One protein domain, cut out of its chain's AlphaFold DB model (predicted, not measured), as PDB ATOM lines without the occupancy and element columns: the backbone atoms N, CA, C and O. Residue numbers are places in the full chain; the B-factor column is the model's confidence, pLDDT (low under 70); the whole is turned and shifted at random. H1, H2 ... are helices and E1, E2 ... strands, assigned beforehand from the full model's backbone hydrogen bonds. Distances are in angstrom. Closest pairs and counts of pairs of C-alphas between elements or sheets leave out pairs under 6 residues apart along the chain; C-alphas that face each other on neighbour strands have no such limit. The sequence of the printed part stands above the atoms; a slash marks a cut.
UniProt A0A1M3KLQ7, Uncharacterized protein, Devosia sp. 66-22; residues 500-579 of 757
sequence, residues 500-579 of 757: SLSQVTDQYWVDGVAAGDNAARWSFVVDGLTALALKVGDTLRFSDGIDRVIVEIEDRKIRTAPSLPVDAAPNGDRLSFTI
ATOM      1  N   SER A 500     -10.466 -25.961  37.078       81.12
ATOM      2  CA  SER A 500     -11.286 -27.130  36.733       81.12
ATOM      3  C   SER A 500     -12.771 -26.781  36.755       81.12
ATOM      4  O   SER A 500     -13.193 -25.883  37.483       81.12
ATOM      5  N   LEU A 501     -13.581 -27.497  35.973       86.69
ATOM      6  CA  LEU A 501     -15.037 -27.427  36.131       86.69
ATOM      7  C   LEU A 501     -15.473 -28.081  37.452       86.69
ATOM      8  O   LEU A 501     -14.771 -28.916  38.037       86.69
ATOM      9  N   SER A 502     -16.676 -27.722  37.903       81.00
ATOM     10  CA  SER A 502     -17.351 -28.442  38.982       81.00
ATOM     11  C   SER A 502     -17.739 -29.853  38.527       81.00
ATOM     12  O   SER A 502     -17.996 -30.060  37.353       81.00
ATOM     13  N   GLN A 503     -17.835 -30.826  39.433       77.12
ATOM     14  CA  GLN A 503     -18.240 -32.203  39.094       77.12
ATOM     15  C   GLN A 503     -19.733 -32.466  39.332       77.12
ATOM     16  O   GLN A 503     -20.148 -33.577  39.648       77.12
ATOM     17  N   VAL A 504     -20.562 -31.428  39.221       78.19
ATOM     18  CA  VAL A 504     -22.011 -31.591  39.367       78.19
ATOM     19  C   VAL A 504     -22.544 -32.346  38.151       78.19
ATOM     20  O   VAL A 504     -22.379 -31.890  37.018       78.19
ATOM     21  N   THR A 505     -23.204 -33.472  38.419       79.62
ATOM     22  CA  THR A 505     -23.900 -34.284  37.418       79.62
ATOM     23  C   THR A 505     -25.346 -34.496  37.856       79.62
ATOM     24  O   THR A 505     -25.616 -35.143  38.867       79.62
ATOM     25  N   ASP A 506     -26.282 -33.931  37.098       83.19
ATOM     26  CA  ASP A 506     -27.729 -34.034  37.290       83.19
ATOM     27  C   ASP A 506     -28.463 -33.915  35.933       83.19
ATOM     28  O   ASP A 506     -27.877 -34.101  34.870       83.19
ATOM     29  N   GLN A 507     -29.769 -33.637  35.927       84.12
ATOM     30  CA  GLN A 507     -30.530 -33.478  34.675       84.12
ATOM     31  C   GLN A 507     -30.144 -32.234  33.846       84.12
ATOM     32  O   GLN A 507     -30.551 -32.109  32.690       84.12
ATOM     33  N   TYR A 508     -29.390 -31.307  34.431       89.12
ATOM     34  CA  TYR A 508     -28.972 -30.033  33.860       89.12
ATOM     35  C   TYR A 508     -27.455 -29.906  33.678       89.12
ATOM     36  O   TYR A 508     -27.003 -28.970  33.013       89.12
ATOM     37  N   TRP A 509     -26.674 -30.812  34.263       87.81
ATOM     38  CA  TRP A 509     -25.216 -30.794  34.235       87.81
ATOM     39  C   TRP A 509     -24.657 -32.200  34.028       87.81
ATOM     40  O   TRP A 509     -25.165 -33.160  34.593       87.81
ATOM     41  N   VAL A 510     -23.590 -32.324  33.247       85.94
ATOM     42  CA  VAL A 510     -22.811 -33.561  33.107       85.94
ATOM     43  C   VAL A 510     -21.354 -33.201  33.345       85.94
ATOM     44  O   VAL A 510     -20.759 -32.491  32.537       85.94
ATOM     45  N   ASP A 511     -20.813 -33.614  34.490       82.56
ATOM     46  CA  ASP A 511     -19.456 -33.302  34.955       82.56
ATOM     47  C   ASP A 511     -19.139 -31.797  34.858       82.56
ATOM     48  O   ASP A 511     -18.083 -31.366  34.389       82.56
ATOM     49  N   GLY A 512     -20.123 -30.983  35.253       86.06
ATOM     50  CA  GLY A 512     -20.061 -29.523  35.219       86.06
ATOM     51  C   GLY A 512     -20.303 -28.878  33.862       86.06
ATOM     52  O   GLY A 512     -20.378 -27.653  33.790       86.06
ATOM     53  N   VAL A 513     -20.458 -29.639  32.783       91.38
ATOM     54  CA  VAL A 513     -20.857 -29.108  31.473       91.38
ATOM     55  C   VAL A 513     -22.374 -28.963  31.430       91.38
ATOM     56  O   VAL A 513     -23.099 -29.827  31.918       91.38
ATOM     57  N   ALA A 514     -22.878 -27.866  30.869       91.44
ATOM     58  CA  ALA A 514     -24.318 -27.644  30.777       91.44
ATOM     59  C   ALA A 514     -24.988 -28.706  29.886       91.44
ATOM     60  O   ALA A 514     -24.574 -28.926  28.750       91.44
ATOM     61  N   ALA A 515     -26.057 -29.322  30.388       89.38
ATOM     62  CA  ALA A 515     -26.865 -30.335  29.714       89.38
ATOM     63  C   ALA A 515     -28.366 -30.002  29.814       89.38
ATOM     64  O   ALA A 515     -28.773 -29.067  30.510       89.38
ATOM     65  N   GLY A 516     -29.203 -30.741  29.077       88.56
ATOM     66  CA  GLY A 516     -30.658 -30.547  29.082       88.56
ATOM     67  C   GLY A 516     -31.065 -29.101  28.772       88.56
ATOM     68  O   GLY A 516     -30.518 -28.470  27.866       88.56
ATOM     69  N   ASP A 517     -31.996 -28.561  29.561       87.75
ATOM     70  CA  ASP A 517     -32.491 -27.186  29.405       87.75
ATOM     71  C   ASP A 517     -31.409 -26.120  29.664       87.75
ATOM     72  O   ASP A 517     -31.467 -25.024  29.100       87.75
ATOM     73  N   ASN A 518     -30.384 -26.430  30.471       89.00
ATOM     74  CA  ASN A 518     -29.305 -25.486  30.762       89.00
ATOM     75  C   ASN A 518     -28.376 -25.272  29.564       89.00
ATOM     76  O   ASN A 518     -27.863 -24.164  29.411       89.00
ATOM     77  N   ALA A 519     -28.207 -26.268  28.685       89.19
ATOM     78  CA  ALA A 519     -27.340 -26.169  27.505       89.19
ATOM     79  C   ALA A 519     -27.778 -25.071  26.513       89.19
ATOM     80  O   ALA A 519     -26.982 -24.612  25.694       89.19
ATOM     81  N   ALA A 520     -29.034 -24.612  26.595       88.12
ATOM     82  CA  ALA A 520     -29.541 -23.505  25.787       88.12
ATOM     83  C   ALA A 520     -28.973 -22.133  26.202       88.12
ATOM     84  O   ALA A 520     -28.945 -21.209  25.384       88.12
ATOM     85  N   ARG A 521     -28.540 -21.978  27.461       93.19
ATOM     86  CA  ARG A 521     -28.053 -20.698  28.009       93.19
ATOM     87  C   ARG A 521     -26.633 -20.777  28.549       93.19
ATOM     88  O   ARG A 521     -25.866 -19.856  28.301       93.19
ATOM     89  N   TRP A 522     -26.292 -21.825  29.282       95.62
ATOM     90  CA  TRP A 522     -25.013 -21.965  29.971       95.62
ATOM     91  C   TRP A 522     -24.070 -22.879  29.197       95.62
ATOM     92  O   TRP A 522     -24.504 -23.702  28.395       95.62
ATOM     93  N   SER A 523     -22.770 -22.720  29.430       93.88
ATOM     94  CA  SER A 523     -21.745 -23.605  28.870       93.88
ATOM     95  C   SER A 523     -21.249 -24.594  29.919       93.88
ATOM     96  O   SER A 523     -21.150 -25.783  29.638       93.88
ATOM     97  N   PHE A 524     -20.953 -24.115  31.126       93.31
ATOM     98  CA  PHE A 524     -20.460 -24.944  32.222       93.31
ATOM     99  C   PHE A 524     -20.659 -24.265  33.582       93.31
ATOM    100  O   PHE A 524     -21.029 -23.093  33.657       93.31
ATOM    101  N   VAL A 525     -20.403 -25.008  34.655       91.06
ATOM    102  CA  VAL A 525     -20.396 -24.545  36.042       91.06
ATOM    103  C   VAL A 525     -19.023 -24.802  36.669       91.06
ATOM    104  O   VAL A 525     -18.408 -25.849  36.466       91.06
ATOM    105  N   VAL A 526     -18.529 -23.830  37.431       88.50
ATOM    106  CA  VAL A 526     -17.267 -23.910  38.189       88.50
ATOM    107  C   VAL A 526     -17.548 -23.928  39.694       88.50
ATOM    108  O   VAL A 526     -18.705 -23.860  40.115       88.50
ATOM    109  N   ASP A 527     -16.534 -24.100  40.536       80.50
ATOM    110  CA  ASP A 527     -16.657 -23.819  41.972       80.50
ATOM    111  C   ASP A 527     -16.768 -22.300  42.240       80.50
ATOM    112  O   ASP A 527     -16.553 -21.479  41.344       80.50
ATOM    113  N   GLY A 528     -17.159 -21.923  43.461       77.31
ATOM    114  CA  GLY A 528     -17.384 -20.520  43.825       77.31
ATOM    115  C   GLY A 528     -16.124 -19.655  43.722       77.31
ATOM    116  O   GLY A 528     -16.183 -18.554  43.181       77.31
ATOM    117  N   LEU A 529     -14.970 -20.168  44.159       76.50
ATOM    118  CA  LEU A 529     -13.695 -19.441  44.124       76.50
ATOM    119  C   LEU A 529     -13.232 -19.194  42.688       76.50
ATOM    120  O   LEU A 529     -12.830 -18.084  42.338       76.50
ATOM    121  N   THR A 530     -13.344 -20.212  41.833       82.50
ATOM    122  CA  THR A 530     -13.076 -20.073  40.402       82.50
ATOM    123  C   THR A 530     -14.024 -19.052  39.780       82.50
ATOM    124  O   THR A 530     -13.565 -18.207  39.015       82.50
ATOM    125  N   ALA A 531     -15.316 -19.055  40.127       84.88
ATOM    126  CA  ALA A 531     -16.266 -18.067  39.611       84.88
ATOM    127  C   ALA A 531     -15.854 -16.623  39.947       84.88
ATOM    128  O   ALA A 531     -15.906 -15.762  39.068       84.88
ATOM    129  N   LEU A 532     -15.371 -16.373  41.171       80.62
ATOM    130  CA  LEU A 532     -14.884 -15.056  41.609       80.62
ATOM    131  C   LEU A 532     -13.631 -14.591  40.846       80.62
ATOM    132  O   LEU A 532     -13.419 -13.392  40.656       80.62
ATOM    133  N   ALA A 533     -12.800 -15.524  40.375       82.56
ATOM    134  CA  ALA A 533     -11.609 -15.203  39.591       82.56
ATOM    135  C   ALA A 533     -11.925 -14.819  38.130       82.56
ATOM    136  O   ALA A 533     -11.107 -14.152  37.475       82.56
ATOM    137  N   LEU A 534     -13.092 -15.223  37.613       88.81
ATOM    138  CA  LEU A 534     -13.505 -15.037  36.222       88.81
ATOM    139  C   LEU A 534     -14.200 -13.691  35.993       88.81
ATOM    140  O   LEU A 534     -14.884 -13.143  36.853       88.81
ATOM    141  N   LYS A 535     -14.040 -13.147  34.787       91.19
ATOM    142  CA  LYS A 535     -14.694 -11.916  34.335       91.19
ATOM    143  C   LYS A 535     -15.279 -12.100  32.943       91.19
ATOM    144  O   LYS A 535     -14.718 -12.795  32.097       91.19
ATOM    145  N   VAL A 536     -16.395 -11.422  32.681       93.75
ATOM    146  CA  VAL A 536     -16.927 -11.301  31.318       93.75
ATOM    147  C   VAL A 536     -15.851 -10.681  30.421       93.75
ATOM    148  O   VAL A 536     -15.257  -9.660  30.765       93.75
ATOM    149  N   GLY A 537     -15.589 -11.323  29.283       94.06
ATOM    150  CA  GLY A 537     -14.498 -10.998  28.365       94.06
ATOM    151  C   GLY A 537     -13.231 -11.843  28.538       94.06
ATOM    152  O   GLY A 537     -12.342 -11.756  27.689       94.06
ATOM    153  N   ASP A 538     -13.120 -12.680  29.575       94.12
ATOM    154  CA  ASP A 538     -11.988 -13.606  29.716       94.12
ATOM    155  C   ASP A 538     -11.958 -14.630  28.585       94.12
ATOM    156  O   ASP A 538     -12.994 -15.153  28.180       94.12
ATOM    157  N   THR A 539     -10.759 -14.930  28.084       95.06
ATOM    158  CA  THR A 539     -10.544 -15.960  27.060       95.06
ATOM    159  C   THR A 539      -9.988 -17.215  27.715       95.06
ATOM    160  O   THR A 539      -8.872 -17.216  28.233       95.06
ATOM    161  N   LEU A 540     -10.776 -18.281  27.686       93.75
ATOM    162  CA  LEU A 540     -10.496 -19.557  28.322       93.75
ATOM    163  C   LEU A 540     -10.008 -20.556  27.277       93.75
ATOM    164  O   LEU A 540     -10.732 -20.856  26.327       93.75
ATOM    165  N   ARG A 541      -8.809 -21.100  27.475       91.25
ATOM    166  CA  ARG A 541      -8.303 -22.225  26.687       91.25
ATOM    167  C   ARG A 541      -8.529 -23.513  27.458       91.25
ATOM    168  O   ARG A 541      -7.935 -23.690  28.517       91.25
ATOM    169  N   PHE A 542      -9.374 -24.383  26.916       88.62
ATOM    170  CA  PHE A 542      -9.640 -25.713  27.462       88.62
ATOM    171  C   PHE A 542      -8.650 -26.745  26.911       88.62
ATOM    172  O   PHE A 542      -7.932 -26.485  25.941       88.62
ATOM    173  N   SER A 543      -8.641 -27.939  27.505       79.12
ATOM    174  CA  SER A 543      -7.840 -29.083  27.045       79.12
ATOM    175  C   SER A 543      -8.139 -29.522  25.602       79.12
ATOM    176  O   SER A 543      -7.286 -30.136  24.967       79.12
ATOM    177  N   ASP A 544      -9.298 -29.155  25.048       78.38
ATOM    178  CA  ASP A 544      -9.650 -29.378  23.638       78.38
ATOM    179  C   ASP A 544      -8.972 -28.401  22.655       78.38
ATOM    180  O   ASP A 544      -9.146 -28.508  21.439       78.38
ATOM    181  N   GLY A 545      -8.196 -27.441  23.165       82.00
ATOM    182  CA  GLY A 545      -7.455 -26.460  22.377       82.00
ATOM    183  C   GLY A 545      -8.292 -25.288  21.853       82.00
ATOM    184  O   GLY A 545      -7.725 -24.362  21.264       82.00
ATOM    185  N   ILE A 546      -9.606 -25.259  22.087       88.00
ATOM    186  CA  ILE A 546     -10.492 -24.194  21.603       88.00
ATOM    187  C   ILE A 546     -10.533 -23.048  22.623       88.00
ATOM    188  O   ILE A 546     -10.825 -23.255  23.803       88.00
ATOM    189  N   ASP A 547     -10.263 -21.829  22.147       91.50
ATOM    190  CA  ASP A 547     -10.469 -20.611  22.935       91.50
ATOM    191  C   ASP A 547     -11.951 -20.271  23.007       91.50
ATOM    192  O   ASP A 547     -12.653 -20.248  21.992       91.50
ATOM    193  N   ARG A 548     -12.409 -19.956  24.211       94.75
ATOM    194  CA  ARG A 548     -13.791 -19.586  24.491       94.75
ATOM    195  C   ARG A 548     -13.830 -18.296  25.283       94.75
ATOM    196  O   ARG A 548     -13.163 -18.186  26.305       94.75
ATOM    197  N   VAL A 549     -14.614 -17.322  24.834       96.75
ATOM    198  CA  VAL A 549     -14.742 -16.036  25.533       96.75
ATOM    199  C   VAL A 549     -15.932 -16.086  26.479       96.75
ATOM    200  O   VAL A 549     -17.026 -16.452  26.049       96.75
ATOM    201  N   ILE A 550     -15.747 -15.701  27.742       96.69
ATOM    202  CA  ILE A 550     -16.850 -15.552  28.695       96.69
ATOM    203  C   ILE A 550     -17.741 -14.396  28.252       96.69
ATOM    204  O   ILE A 550     -17.292 -13.256  28.151       96.69
ATOM    205  N   VAL A 551     -19.019 -14.684  28.030       96.94
ATOM    206  CA  VAL A 551     -20.025 -13.677  27.660       96.94
ATOM    207  C   VAL A 551     -20.952 -13.326  28.818       96.94
ATOM    208  O   VAL A 551     -21.511 -12.235  28.837       96.94
ATOM    209  N   GLU A 552     -21.120 -14.232  29.780       94.94
ATOM    210  CA  GLU A 552     -22.038 -14.067  30.905       94.94
ATOM    211  C   GLU A 552     -21.563 -14.931  32.079       94.94
ATOM    212  O   GLU A 552     -21.123 -16.067  31.875       94.94
ATOM    213  N   ILE A 553     -21.663 -14.391  33.292       91.44
ATOM    214  CA  ILE A 553     -21.419 -15.095  34.553       91.44
ATOM    215  C   ILE A 553     -22.646 -14.848  35.429       91.44
ATOM    216  O   ILE A 553     -23.037 -13.697  35.621       91.44
ATOM    217  N   GLU A 554     -23.252 -15.911  35.947       88.12
ATOM    218  CA  GLU A 554     -24.328 -15.826  36.935       88.12
ATOM    219  C   GLU A 554     -24.028 -16.807  38.065       88.12
ATOM    220  O   GLU A 554     -24.209 -18.021  37.906       88.12
ATOM    221  N   ASP A 555     -23.564 -16.265  39.192       83.19
ATOM    222  CA  ASP A 555     -23.036 -17.045  40.312       83.19
ATOM    223  C   ASP A 555     -21.924 -17.991  39.816       83.19
ATOM    224  O   ASP A 555     -20.912 -17.528  39.290       83.19
ATOM    225  N   ARG A 556     -22.125 -19.308  39.882       88.44
ATOM    226  CA  ARG A 556     -21.155 -20.316  39.432       88.44
ATOM    227  C   ARG A 556     -21.292 -20.713  37.961       88.44
ATOM    228  O   ARG A 556     -20.484 -21.494  37.454       88.44
ATOM    229  N   LYS A 557     -22.338 -20.239  37.280       93.88
ATOM    230  CA  LYS A 557     -22.698 -20.646  35.914       93.88
ATOM    231  C   LYS A 557     -22.037 -19.715  34.912       93.88
ATOM    232  O   LYS A 557     -22.220 -18.499  34.963       93.88
ATOM    233  N   ILE A 558     -21.309 -20.300  33.971       96.19
ATOM    234  CA  ILE A 558     -20.524 -19.571  32.983       96.19
ATOM    235  C   ILE A 558     -21.091 -19.840  31.599       96.19
ATOM    236  O   ILE A 558     -21.308 -20.985  31.187       96.19
ATOM    237  N   ARG A 559     -21.311 -18.764  30.849       96.50
ATOM    238  CA  ARG A 559     -21.635 -18.825  29.429       96.50
ATOM    239  C   ARG A 559     -20.438 -18.370  28.624       96.50
ATOM    240  O   ARG A 559     -19.871 -17.304  28.876       96.50
ATOM    241  N   THR A 560     -20.106 -19.146  27.603       96.44
ATOM    242  CA  THR A 560     -19.004 -18.842  26.695       96.44
ATOM    243  C   THR A 560     -19.416 -18.853  25.229       96.44
ATOM    244  O   THR A 560     -20.439 -19.430  24.854       96.44
ATOM    245  N   ALA A 561     -18.612 -18.196  24.396       94.12
ATOM    246  CA  ALA A 561     -18.724 -18.215  22.945       94.12
ATOM    247  C   ALA A 561     -17.375 -18.638  22.315       94.12
ATOM    248  O   ALA A 561     -16.383 -17.932  22.521       94.12
ATOM    249  N   PRO A 562     -17.315 -19.747  21.542       92.31
ATOM    250  CA  PRO A 562     -18.375 -20.749  21.352       92.31
ATOM    251  C   PRO A 562     -18.682 -21.523  22.649       92.31
ATOM    252  O   PRO A 562     -17.836 -21.594  23.536       92.31
ATOM    253  N   SER A 563     -19.884 -22.105  22.758       88.88
ATOM    254  CA  SER A 563     -20.262 -22.897  23.942       88.88
ATOM    255  C   SER A 563     -19.437 -24.188  24.050       88.88
ATOM    256  O   SER A 563     -18.901 -24.690  23.057       88.88
ATOM    257  N   LEU A 564     -19.333 -24.732  25.262       88.12
ATOM    258  CA  LEU A 564     -18.703 -26.025  25.521       88.12
ATOM    259  C   LEU A 564     -19.676 -27.153  25.107       88.12
ATOM    260  O   LEU A 564     -20.840 -27.100  25.505       88.12
ATOM    261  N   PRO A 565     -19.268 -28.126  24.269       84.25
ATOM    262  CA  PRO A 565     -20.151 -29.218  23.865       84.25
ATOM    263  C   PRO A 565     -20.418 -30.171  25.037       84.25
ATOM    264  O   PRO A 565     -19.521 -30.410  25.839       84.25
ATOM    265  N   VAL A 566     -21.624 -30.748  25.103       75.38
ATOM    266  CA  VAL A 566     -22.051 -31.656  26.193       75.38
ATOM    267  C   VAL A 566     -21.101 -32.853  26.348       75.38
ATOM    268  O   VAL A 566     -20.798 -33.255  27.463       75.38
ATOM    269  N   ASP A 567     -20.543 -33.347  25.239       73.31
ATOM    270  CA  ASP A 567     -19.618 -34.489  25.214       73.31
ATOM    271  C   ASP A 567     -18.136 -34.084  25.382       73.31
ATOM    272  O   ASP A 567     -17.236 -34.832  24.999       73.31
ATOM    273  N   ALA A 568     -17.843 -32.886  25.906       64.81
ATOM    274  CA  ALA A 568     -16.469 -32.387  26.042       64.81
ATOM    275  C   ALA A 568     -15.594 -33.203  27.018       64.81
ATOM    276  O   ALA A 568     -14.372 -33.077  26.965       64.81
ATOM    277  N   ALA A 569     -16.186 -34.043  27.878       63.19
ATOM    278  CA  ALA A 569     -15.484 -34.915  28.828       63.19
ATOM    279  C   ALA A 569     -15.634 -36.414  28.475       63.19
ATOM    280  O   ALA A 569     -16.214 -37.177  29.247       63.19
ATOM    281  N   PRO A 570     -15.122 -36.896  27.326       53.22
ATOM    282  CA  PRO A 570     -15.435 -38.241  26.835       53.22
ATOM    283  C   PRO A 570     -14.874 -39.400  27.686       53.22
ATOM    284  O   PRO A 570     -15.270 -40.541  27.464       53.22
ATOM    285  N   ASN A 571     -13.989 -39.137  28.659       54.50
ATOM    286  CA  ASN A 571     -13.293 -40.169  29.446       54.50
ATOM    287  C   ASN A 571     -13.427 -40.026  30.974       54.50
ATOM    288  O   ASN A 571     -12.754 -40.749  31.702       54.50
ATOM    289  N   GLY A 572     -14.261 -39.110  31.477       54.66
ATOM    290  CA  GLY A 572     -14.364 -38.845  32.922       54.66
ATOM    291  C   GLY A 572     -13.166 -38.096  33.526       54.66
ATOM    292  O   GLY A 572     -13.138 -37.869  34.733       54.66
ATOM    293  N   ASP A 573     -12.195 -37.681  32.705       60.16
ATOM    294  CA  ASP A 573     -11.133 -36.769  33.132       60.16
ATOM    295  C   ASP A 573     -11.707 -35.368  33.370       60.16
ATOM    296  O   ASP A 573     -12.507 -34.853  32.580       60.16
ATOM    297  N   ARG A 574     -11.263 -34.729  34.455       68.25
ATOM    298  CA  ARG A 574     -11.690 -33.381  34.836       68.25
ATOM    299  C   ARG A 574     -11.292 -32.386  33.740       68.25
ATOM    300  O   ARG A 574     -10.106 -32.123  33.525       68.25
ATOM    301  N   LEU A 575     -12.282 -31.820  33.049       80.62
ATOM    302  CA  LEU A 575     -12.047 -30.717  32.121       80.62
ATOM    303  C   LEU A 575     -11.423 -29.549  32.893       80.62
ATOM    304  O   LEU A 575     -11.895 -29.158  33.964       80.62
ATOM    305  N   SER A 576     -10.356 -28.997  32.331       84.00
ATOM    306  CA  SER A 576      -9.662 -27.844  32.887       84.00
ATOM    307  C   SER A 576      -9.419 -26.785  31.820       84.00
ATOM    308  O   SER A 576      -9.417 -27.071  30.617       84.00
ATOM    309  N   PHE A 577      -9.258 -25.543  32.267       89.25
ATOM    310  CA  PHE A 577      -9.019 -24.394  31.415       89.25
ATOM    311  C   PHE A 577      -8.037 -23.406  32.039       89.25
ATOM    312  O   PHE A 577      -7.903 -23.300  33.253       89.25
ATOM    313  N   THR A 578      -7.378 -22.626  31.189       89.25
ATOM    314  CA  THR A 578      -6.522 -21.507  31.603       89.25
ATOM    315  C   THR A 578      -7.053 -20.199  31.038       89.25
ATOM    316  O   THR A 578      -7.504 -20.162  29.890       89.25
ATOM    317  N   ILE A 579      -6.946 -19.112  31.802       89.31
ATOM    318  CA  ILE A 579      -7.239 -17.762  31.311       89.31
ATOM    319  C   ILE A 579      -6.020 -17.273  30.522       89.31
ATOM    320  O   ILE A 579      -4.911 -17.217  31.047       89.31
TER     321      ILE A 579
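AT A GLANCE: This is residues 500 to 579 of the 757 residues of an uncharacterized protein of Devosia sp. 66-22 (UniProt A0A1M3KLQ7). Look for a small sheet of four strands, strongly twisted and curled like part of a barrel, with E2 bending within it. H2 only grazes the sheet, while H1 and the loop of residues 504 to 515 make the side of the domain away from E1. The 80 printed residues hold H1, H2, E1, E2, E3 and E4 along the chain, mixed in class, with 32 residues in named elements. The antiparallel sheet runs E3, E2, E1, E4; the whole is compact and rounded, 27 by 24 by 22 A, radius of gyration of the C-alphas 11.1 A.

IN THESE COORDINATES: Past residues 500 to 515, find C-alpha 516 at (-30.658, -30.547, 29.082), where H1 begins and runs to 520. H2 is residues 528 to 533 and E1 residues 539 to 542. E2, residues 547 to 554, is 20.3 A long and bends by 58 degrees at residue 551. E3, residues 557 to 561, spans 13.8 A. E4, residues 576 to 579, ends at (-7.239, -17.762, 31.311).

HOW THE PARTS SIT: E1, E2 and E3 form a meander, each strand the antiparallel neighbour of the one before; with E4 beside E1 they make a Greek key. In the hairpin E2 and E3, N 551 and O 559 are 2.9 A apart; in the hairpin E1 and E2, N 540 and O 548 are 2.8 A apart. Between E1 and E4, look at N 541 and O 578, 2.9 A. Residues 524 to 525 pair antiparallel with 557 to 558 of E3. H1 is not on the sheet. In H2 every O i to N i+4 pair is within hydrogen-bond range; in H1 0 of 1, and 1 of 2 O i to N i+3 pairs.

THE WHOLE: The C-alphas of Gly 537 and Asn 571 are farthest apart, 29.2 A. The printed part has no cut. The E3 to E4 link, 14 residues, is long; within it, residues 568 to 574 are under 70 in pLDDT.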